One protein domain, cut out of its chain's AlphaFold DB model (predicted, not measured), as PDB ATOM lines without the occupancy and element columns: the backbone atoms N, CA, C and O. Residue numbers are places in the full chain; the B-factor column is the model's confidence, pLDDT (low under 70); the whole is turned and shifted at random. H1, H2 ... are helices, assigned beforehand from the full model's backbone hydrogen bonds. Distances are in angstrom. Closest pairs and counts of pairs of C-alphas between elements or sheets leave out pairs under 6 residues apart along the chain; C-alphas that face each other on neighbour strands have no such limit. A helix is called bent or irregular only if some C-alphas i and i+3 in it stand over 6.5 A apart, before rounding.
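What this domain is: This is residues 2 to 63 of the 115 residues of an uncharacterized protein of Araneus ventricosus (UniProt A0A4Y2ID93). Two long helices, H1 and H2, lie side by side as a helical hairpin, and the short helix H3 packs on H2 near its last residues. Residues 20 to 26 stick out where the hairpin turns. The printed part has 62 residues with three named helices, H1, H2, H3 in order, and no named strand; it is all helix and compact, with a radius of gyration of the C-alphas of 11.6 A and spans of 32 by 22 by 15 A.

How they stand to each other: H1, residues 2 to 15, touches H2, residues 24 to 41, at a shallow tilt of 15 degrees, opposite ways; their closest C-alphas, Tyr 4 and Ala 41, are 5.9 A apart. H2, with residues 35 to 39 alone, touches H3, residues 50 to 57, at a steep tilt of 43 degrees, the same way; their closest C-alphas, Leu 38 and Ser 57, are 6.7 A apart. H1 and H3 are apart. Every O i to N i+4 pair is within hydrogen-bond range in H2 and H3, and 7 of 10 in H1.

Where its parts are: H1 runs 19.3 A from C-alpha 2 at (65.557, 79.363, 46.731); it is neither bent nor irregular, but only just: C-alphas 6 and 9 are 6.4 A apart. H2 is 25.7 A long, and H3 10.4 A, ending at C-alpha 57 at (67.776, 84.212, 56.166).

The domain as a whole: The C-alphas farthest apart, Ser 21 and Glu 43, are 32.7 A apart. The printed part has no cut, both links are short, and no printed residue is under 70 in pLDDT.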
ATOM      1  N   LYS A   2      65.216  80.311  47.821       92.06
ATOM      2  CA  LYS A   2      65.557  79.363  46.731       92.06
ATOM      3  C   LYS A   2      66.556  79.947  45.717       92.06
ATOM      4  O   LYS A   2      67.564  79.309  45.451       92.06
ATOM      5  N   ILE A   3      66.326  81.188  45.281       93.56
ATOM      6  CA  ILE A   3      67.172  81.915  44.317       93.56
ATOM      7  C   ILE A   3      68.609  82.098  44.836       93.56
ATOM      8  O   ILE A   3      69.571  81.798  44.134       93.56
ATOM      9  N   TYR A   4      68.771  82.526  46.095       95.81
ATOM     10  CA  TYR A   4      70.090  82.639  46.724       95.81
ATOM     11  C   TYR A   4      70.816  81.287  46.768       95.81
ATOM     12  O   TYR A   4      71.990  81.203  46.405       95.81
ATOM     13  N   ARG A   5      70.117  80.218  47.179       95.69
ATOM     14  CA  ARG A   5      70.717  78.881  47.283       95.69
ATOM     15  C   ARG A   5      71.123  78.324  45.912       95.69
ATOM     16  O   ARG A   5      72.166  77.687  45.820       95.69
ATOM     17  N   SER A   6      70.331  78.571  44.868       95.38
ATOM     18  CA  SER A   6      70.574  78.040  43.522       95.38
ATOM     19  C   SER A   6      71.617  78.813  42.720       95.38
ATOM     20  O   SER A   6      72.283  78.203  41.890       95.38
ATOM     21  N   LEU A   7      71.757  80.126  42.939       94.62
ATOM     22  CA  LEU A   7      72.658  80.977  42.153       94.62
ATOM     23  C   LEU A   7      73.917  81.378  42.916       94.62
ATOM     24  O   LEU A   7      75.014  81.262  42.390       94.62
ATOM     25  N   VAL A   8      73.787  81.865  44.148       95.62
ATOM     26  CA  VAL A   8      74.939  82.401  44.892       95.62
ATOM     27  C   VAL A   8      75.615  81.286  45.677       95.62
ATOM     28  O   VAL A   8      76.806  81.033  45.522       95.62
ATOM     29  N   ARG A   9      74.842  80.575  46.503       94.81
ATOM     30  CA  ARG A   9      75.378  79.549  47.405       94.81
ATOM     31  C   ARG A   9      75.977  78.364  46.656       94.81
ATOM     32  O   ARG A   9      77.015  77.878  47.069       94.81
ATOM     33  N   SER A  10      75.348  77.919  45.570       95.38
ATOM     34  CA  SER A  10      75.848  76.821  44.733       95.38
ATOM     35  C   SER A  10      77.247  77.104  44.176       95.38
ATOM     36  O   SER A  10      78.123  76.250  44.273       95.38
ATOM     37  N   ASN A  11      77.484  78.317  43.670       94.62
ATOM     38  CA  ASN A  11      78.789  78.743  43.167       94.62
ATOM     39  C   ASN A  11      79.835  78.840  44.287       94.62
ATOM     40  O   ASN A  11      80.960  78.369  44.127       94.62
ATOM     41  N   LEU A  12      79.457  79.402  45.442       94.38
ATOM     42  CA  LEU A  12      80.348  79.491  46.605       94.38
ATOM     43  C   LEU A  12      80.714  78.108  47.163       94.38
ATOM     44  O   LEU A  12      81.867  77.878  47.527       94.38
ATOM     45  N   ASP A  13      79.747  77.191  47.216       93.62
ATOM     46  CA  ASP A  13      79.943  75.821  47.689       93.62
ATOM     47  C   ASP A  13      80.831  75.021  46.719       93.62
ATOM     48  O   ASP A  13      81.688  74.263  47.167       93.62
ATOM     49  N   TYR A  14      80.675  75.217  45.403       92.56
ATOM     50  CA  TYR A  14      81.514  74.575  44.384       92.56
ATOM     51  C   TYR A  14      82.992  74.966  44.524       92.56
ATOM     52  O   TYR A  14      83.872  74.110  44.465       92.56
ATOM     53  N   GLY A  15      83.270  76.252  44.761       89.38
ATOM     54  CA  GLY A  15      84.635  76.750  44.954       89.38
ATOM     55  C   GLY A  15      85.241  76.451  46.331       89.38
ATOM     56  O   GLY A  15      86.442  76.654  46.519       89.38
ATOM     57  N   ALA A  16      84.455  75.957  47.296       88.38
ATOM     58  CA  ALA A  16      84.886  75.782  48.686       88.38
ATOM     59  C   ALA A  16      86.196  74.984  48.872       88.38
ATOM     60  O   ALA A  16      87.016  75.432  49.679       88.38
ATOM     61  N   PRO A  17      86.465  73.880  48.137       82.56
ATOM     62  CA  PRO A  17      87.724  73.139  48.263       82.56
ATOM     63  C   PRO A  17      88.963  73.955  47.868       82.56
ATOM     64  O   PRO A  17      90.041  73.745  48.416       82.56
ATOM     65  N   VAL A  18      88.816  74.899  46.935       85.62
ATOM     66  CA  VAL A  18      89.920  75.730  46.422       85.62
ATOM     67  C   VAL A  18      90.190  76.915  47.348       85.62
ATOM     68  O   VAL A  18      91.330  77.341  47.508       85.62
ATOM     69  N   TYR A  19      89.154  77.436  48.006       84.62
ATOM     70  CA  TYR A  19      89.287  78.606  48.873       84.62
ATOM     71  C   TYR A  19      90.048  78.339  50.175       84.62
ATOM     72  O   TYR A  19      90.374  79.297  50.864       84.62
ATOM     73  N   GLY A  20      90.357  77.084  50.518       78.19
ATOM     74  CA  GLY A  20      91.050  76.735  51.765       78.19
ATOM     75  C   GLY A  20      92.404  77.430  51.963       78.19
ATOM     76  O   GLY A  20      92.792  77.678  53.099       78.19
ATOM     77  N   SER A  21      93.091  77.793  50.876       81.38
ATOM     78  CA  SER A  21      94.375  78.510  50.887       81.38
ATOM     79  C   SER A  21      94.270  79.973  50.430       81.38
ATOM     80  O   SER A  21      95.287  80.632  50.213       81.38
ATOM     81  N   ALA A  22      93.053  80.491  50.246       88.31
ATOM     82  CA  ALA A  22      92.842  81.851  49.770       88.31
ATOM     83  C   ALA A  22      93.254  82.901  50.816       88.31
ATOM     84  O   ALA A  22      93.254  82.662  52.023       88.31
ATOM     85  N   SER A  23      93.580  84.105  50.343       91.94
ATOM     86  CA  SER A  23      93.936  85.220  51.221       91.94
ATOM     87  C   SER A  23      92.729  85.759  52.003       91.94
ATOM     88  O   SER A  23      91.586  85.706  51.543       91.94
ATOM     89  N   ASN A  24      92.997  86.410  53.138       90.19
ATOM     90  CA  ASN A  24      91.981  87.125  53.923       90.19
ATOM     91  C   ASN A  24      91.210  88.176  53.108       90.19
ATOM     92  O   ASN A  24      90.031  88.418  53.360       90.19
ATOM     93  N   TYR A  25      91.856  88.804  52.120       93.88
ATOM     94  CA  TYR A  25      91.197  89.751  51.221       93.88
ATOM     95  C   TYR A  25      90.150  89.052  50.343       93.88
ATOM     96  O   TYR A  25      89.008  89.507  50.256       93.88
ATOM     97  N   THR A  26      90.506  87.900  49.771       92.38
ATOM     98  CA  THR A  26      89.590  87.075  48.977       92.38
ATOM     99  C   THR A  26      88.388  86.622  49.808       92.38
ATOM    100  O   THR A  26      87.260  86.690  49.327       92.38
ATOM    101  N   PHE A  27      88.589  86.230  51.072       91.06
ATOM    102  CA  PHE A  27      87.473  85.872  51.954       91.06
ATOM    103  C   PHE A  27      86.506  87.037  52.180       91.06
ATOM    104  O   PHE A  27      85.302  86.849  52.027       91.06
ATOM    105  N   LYS A  28      87.011  88.255  52.419       94.06
ATOM    106  CA  LYS A  28      86.162  89.453  52.560       94.06
ATOM    107  C   LYS A  28      85.334  89.741  51.306       94.06
ATOM    108  O   LYS A  28      84.186  90.168  51.420       94.06
ATOM    109  N   MET A  29      85.894  89.504  50.118       95.38
ATOM    110  CA  MET A  29      85.149  89.629  48.860       95.38
ATOM    111  C   MET A  29      84.051  88.568  48.723       95.38
ATOM    112  O   MET A  29      82.949  88.877  48.286       95.38
ATOM    113  N   LEU A  30      84.323  87.318  49.101       94.81
ATOM    114  CA  LEU A  30      83.306  86.262  49.069       94.81
ATOM    115  C   LEU A  30      82.182  86.540  50.077       94.81
ATOM    116  O   LEU A  30      81.005  86.358  49.762       94.81
ATOM    117  N   ASP A  31      82.534  87.037  51.263       94.75
ATOM    118  CA  ASP A  31      81.570  87.406  52.296       94.75
ATOM    119  C   ASP A  31      80.699  88.593  51.853       94.75
ATOM    120  O   ASP A  31      79.499  88.608  52.125       94.75
ATOM    121  N   SER A  32      81.248  89.567  51.117       95.56
ATOM    122  CA  SER A  32      80.448  90.681  50.589       95.56
ATOM    123  C   SER A  32      79.401  90.206  49.573       95.56
ATOM    124  O   SER A  32      78.232  90.583  49.692       95.56
ATOM    125  N   VAL A  33      79.776  89.309  48.651       96.00
ATOM    126  CA  VAL A  33      78.853  88.674  47.691       96.00
ATOM    127  C   VAL A  33      77.785  87.861  48.422       96.00
ATOM    128  O   VAL A  33      76.598  87.961  48.103       96.00
ATOM    129  N   HIS A  34      78.182  87.092  49.437       96.00
ATOM    130  CA  HIS A  34      77.269  86.312  50.265       96.00
ATOM    131  C   HIS A  34      76.228  87.202  50.961       96.00
ATOM    132  O   HIS A  34      75.026  87.000  50.775       96.00
ATOM    133  N   HIS A  35      76.663  88.227  51.699       96.31
ATOM    134  CA  HIS A  35      75.758  89.135  52.408       96.31
ATOM    135  C   HIS A  35      74.859  89.923  51.449       96.31
ATOM    136  O   HIS A  35      73.680  90.122  51.739       96.31
ATOM    137  N   GLN A  36      75.376  90.357  50.299       95.94
ATOM    138  CA  GLN A  36      74.571  91.047  49.293       95.94
ATOM    139  C   GLN A  36      73.499  90.122  48.708       95.94
ATOM    140  O   GLN A  36      72.335  90.515  48.616       95.94
ATOM    141  N   GLY A  37      73.863  88.883  48.373       95.44
ATOM    142  CA  GLY A  37      72.926  87.874  47.884       95.44
ATOM    143  C   GLY A  37      71.826  87.556  48.896       95.44
ATOM    144  O   GLY A  37      70.661  87.440  48.512       95.44
ATOM    145  N   LEU A  38      72.168  87.473  50.187       96.00
ATOM    146  CA  LEU A  38      71.184  87.301  51.256       96.00
ATOM    147  C   LEU A  38      70.219  88.486  51.318       96.00
ATOM    148  O   LEU A  38      69.015  88.263  51.280       96.00
ATOM    149  N   ARG A  39      70.720  89.729  51.326       95.75
ATOM    150  CA  ARG A  39      69.865  90.931  51.369       95.75
ATOM    151  C   ARG A  39      68.891  90.995  50.204       95.75
ATOM    152  O   ARG A  39      67.729  91.313  50.417       95.75
ATOM    153  N   LEU A  40      69.355  90.673  48.996       95.38
ATOM    154  CA  LEU A  40      68.499  90.633  47.810       95.38
ATOM    155  C   LEU A  40      67.433  89.538  47.925       95.38
ATOM    156  O   LEU A  40      66.283  89.764  47.577       95.38
ATOM    157  N   ALA A  41      67.795  88.361  48.437       94.69
ATOM    158  CA  ALA A  41      66.881  87.225  48.522       94.69
ATOM    159  C   ALA A  41      65.917  87.257  49.719       94.69
ATOM    160  O   ALA A  41      64.937  86.506  49.702       94.69
ATOM    161  N   THR A  42      66.219  88.042  50.756       94.38
ATOM    162  CA  THR A  42      65.346  88.292  51.914       94.38
ATOM    163  C   THR A  42      64.684  89.665  51.871       94.38
ATOM    164  O   THR A  42      63.997  90.013  52.823       94.38
ATOM    165  N   GLU A  43      64.952  90.463  50.833       94.25
ATOM    166  CA  GLU A  43      64.478  91.848  50.695       94.25
ATOM    167  C   GLU A  43      64.832  92.731  51.907       94.25
ATOM    168  O   GLU A  43      64.131  93.678  52.260       94.25
ATOM    169  N   ALA A  44      65.953  92.426  52.565       93.94
ATOM    170  CA  ALA A  44      66.401  93.176  53.727       93.94
ATOM    171  C   ALA A  44      67.040  94.503  53.302       93.94
ATOM    172  O   ALA A  44      67.706  94.595  52.264       93.94
ATOM    173  N   PHE A  45      66.911  95.526  54.150       94.69
ATOM    174  CA  PHE A  45      67.572  96.806  53.925       94.69
ATOM    175  C   PHE A  45      69.082  96.630  53.734       94.69
ATOM    176  O   PHE A  45      69.736  95.764  54.325       94.69
ATOM    177  N   ARG A  46      69.679  97.519  52.933       91.50
ATOM    178  CA  ARG A  46      71.132  97.524  52.692       91.50
ATOM    179  C   ARG A  46      71.937  97.690  53.987       91.50
ATOM    180  O   ARG A  46      73.051  97.187  54.073       91.50
ATOM    181  N   THR A  47      71.349  98.335  54.992       95.25
ATOM    182  CA  THR A  47      71.942  98.629  56.303       95.25
ATOM    183  C   THR A  47      71.625  97.595  57.384       95.25
ATOM    184  O   THR A  47      72.140  97.721  58.490       95.25
ATOM    185  N   THR A  48      70.816  96.560  57.107       95.75
ATOM    186  CA  THR A  48      70.502  95.518  58.105       95.75
ATOM    187  C   THR A  48      71.799  94.908  58.662       95.75
ATOM    188  O   THR A  48      72.666  94.537  57.869       95.75
ATOM    189  N   PRO A  49      71.985  94.777  59.982       95.88
ATOM    190  CA  PRO A  49      73.193  94.169  60.544       95.88
ATOM    191  C   PRO A  49      73.390  92.715  60.080       95.88
ATOM    192  O   PRO A  49      72.417  91.983  59.911       95.88
ATOM    193  N   ILE A  50      74.643  92.274  59.917       94.56
ATOM    194  CA  ILE A  50      74.981  90.917  59.427       94.56
ATOM    195  C   ILE A  50      74.386  89.826  60.328       94.56
ATOM    196  O   ILE A  50      73.809  88.861  59.836       94.56
ATOM    197  N   LEU A  51      74.456  90.003  61.651       94.69
ATOM    198  CA  LEU A  51      73.896  89.040  62.600       94.69
ATOM    199  C   LEU A  51      72.381  88.860  62.403       94.69
ATOM    200  O   LEU A  51      71.890  87.738  62.318       94.69
ATOM    201  N   SER A  52      71.652  89.971  62.265       95.94
ATOM    202  CA  SER A  52      70.212  89.949  61.997       95.94
ATOM    203  C   SER A  52      69.908  89.305  60.640       95.94
ATOM    204  O   SER A  52      68.984  88.504  60.533       95.94
ATOM    205  N   LEU A  53      70.733  89.576  59.624       95.75
ATOM    206  CA  LEU A  53      70.598  88.988  58.293       95.75
ATOM    207  C   LEU A  53      70.723  87.455  58.313       95.75
ATOM    208  O   LEU A  53      69.941  86.773  57.649       95.75
ATOM    209  N   HIS A  54      71.656  86.895  59.088       95.12
ATOM    210  CA  HIS A  54      71.785  85.441  59.252       95.12
ATOM    211  C   HIS A  54      70.562  84.819  59.929       95.12
ATOM    212  O   HIS A  54      70.069  83.790  59.470       95.12
ATOM    213  N   ILE A  55      70.028  85.473  60.965       94.75
ATOM    214  CA  ILE A  55      68.824  85.011  61.668       94.75
ATOM    215  C   ILE A  55      67.613  85.016  60.723       94.75
ATOM    216  O   ILE A  55      66.916  84.011  60.620       94.75
ATOM    217  N   ILE A  56      67.397  86.111  59.984       94.25
ATOM    218  CA  ILE A  56      66.268  86.261  59.049       94.25
ATOM    219  C   ILE A  56      66.369  85.265  57.886       94.25
ATOM    220  O   ILE A  56      65.379  84.653  57.492       94.25
ATOM    221  N   SER A  57      67.564  85.103  57.314       93.62
ATOM    222  CA  SER A  57      67.776  84.212  56.166       93.62
ATOM    223  C   SER A  57      67.813  82.725  56.535       93.62
ATOM    224  O   SER A  57      67.630  81.874  55.656       93.62
ATOM    225  N   GLY A  58      68.067  82.399  57.807       93.88
ATOM    226  CA  GLY A  58      68.298  81.032  58.271       93.88
ATOM    227  C   GLY A  58      69.548  80.393  57.651       93.88
ATOM    228  O   GLY A  58      69.598  79.174  57.469       93.88
ATOM    229  N   GLU A  59      70.530  81.204  57.250       93.75
ATOM    230  CA  GLU A  59      71.795  80.744  56.671       93.75
ATOM    231  C   GLU A  59      72.958  81.011  57.633       93.75
ATOM    232  O   GLU A  59      73.061  82.117  58.168       93.75
ATOM    233  N   PRO A  60      73.862  80.035  57.836       93.12
ATOM    234  CA  PRO A  60      75.068  80.241  58.629       93.12
ATOM    235  C   PRO A  60      76.052  81.174  57.911       93.12
ATOM    236  O   PRO A  60      75.919  81.425  56.710       93.12
ATOM    237  N   SER A  61      77.084  81.623  58.630       93.06
ATOM    238  CA  SER A  61      78.208  82.334  58.019       93.06
ATOM    239  C   SER A  61      78.894  81.482  56.945       93.06
ATOM    240  O   SER A  61      78.920  80.244  57.007       93.06
ATOM    241  N   LEU A  62      79.472  82.154  55.947       91.94
ATOM    242  CA  LEU A  62      80.146  81.482  54.841       91.94
ATOM    243  C   LEU A  62      81.365  80.681  55.322       91.94
ATOM    244  O   LEU A  62      81.619  79.586  54.827       91.94
ATOM    245  N   GLU A  63      82.071  81.186  56.332       90.25
ATOM    246  CA  GLU A  63      83.170  80.493  57.006       90.25
ATOM    247  C   GLU A  63      82.734  79.145  57.590       90.25
ATOM    248  O   GLU A  63      83.288  78.105  57.227       90.25
TER     249      GLU A  63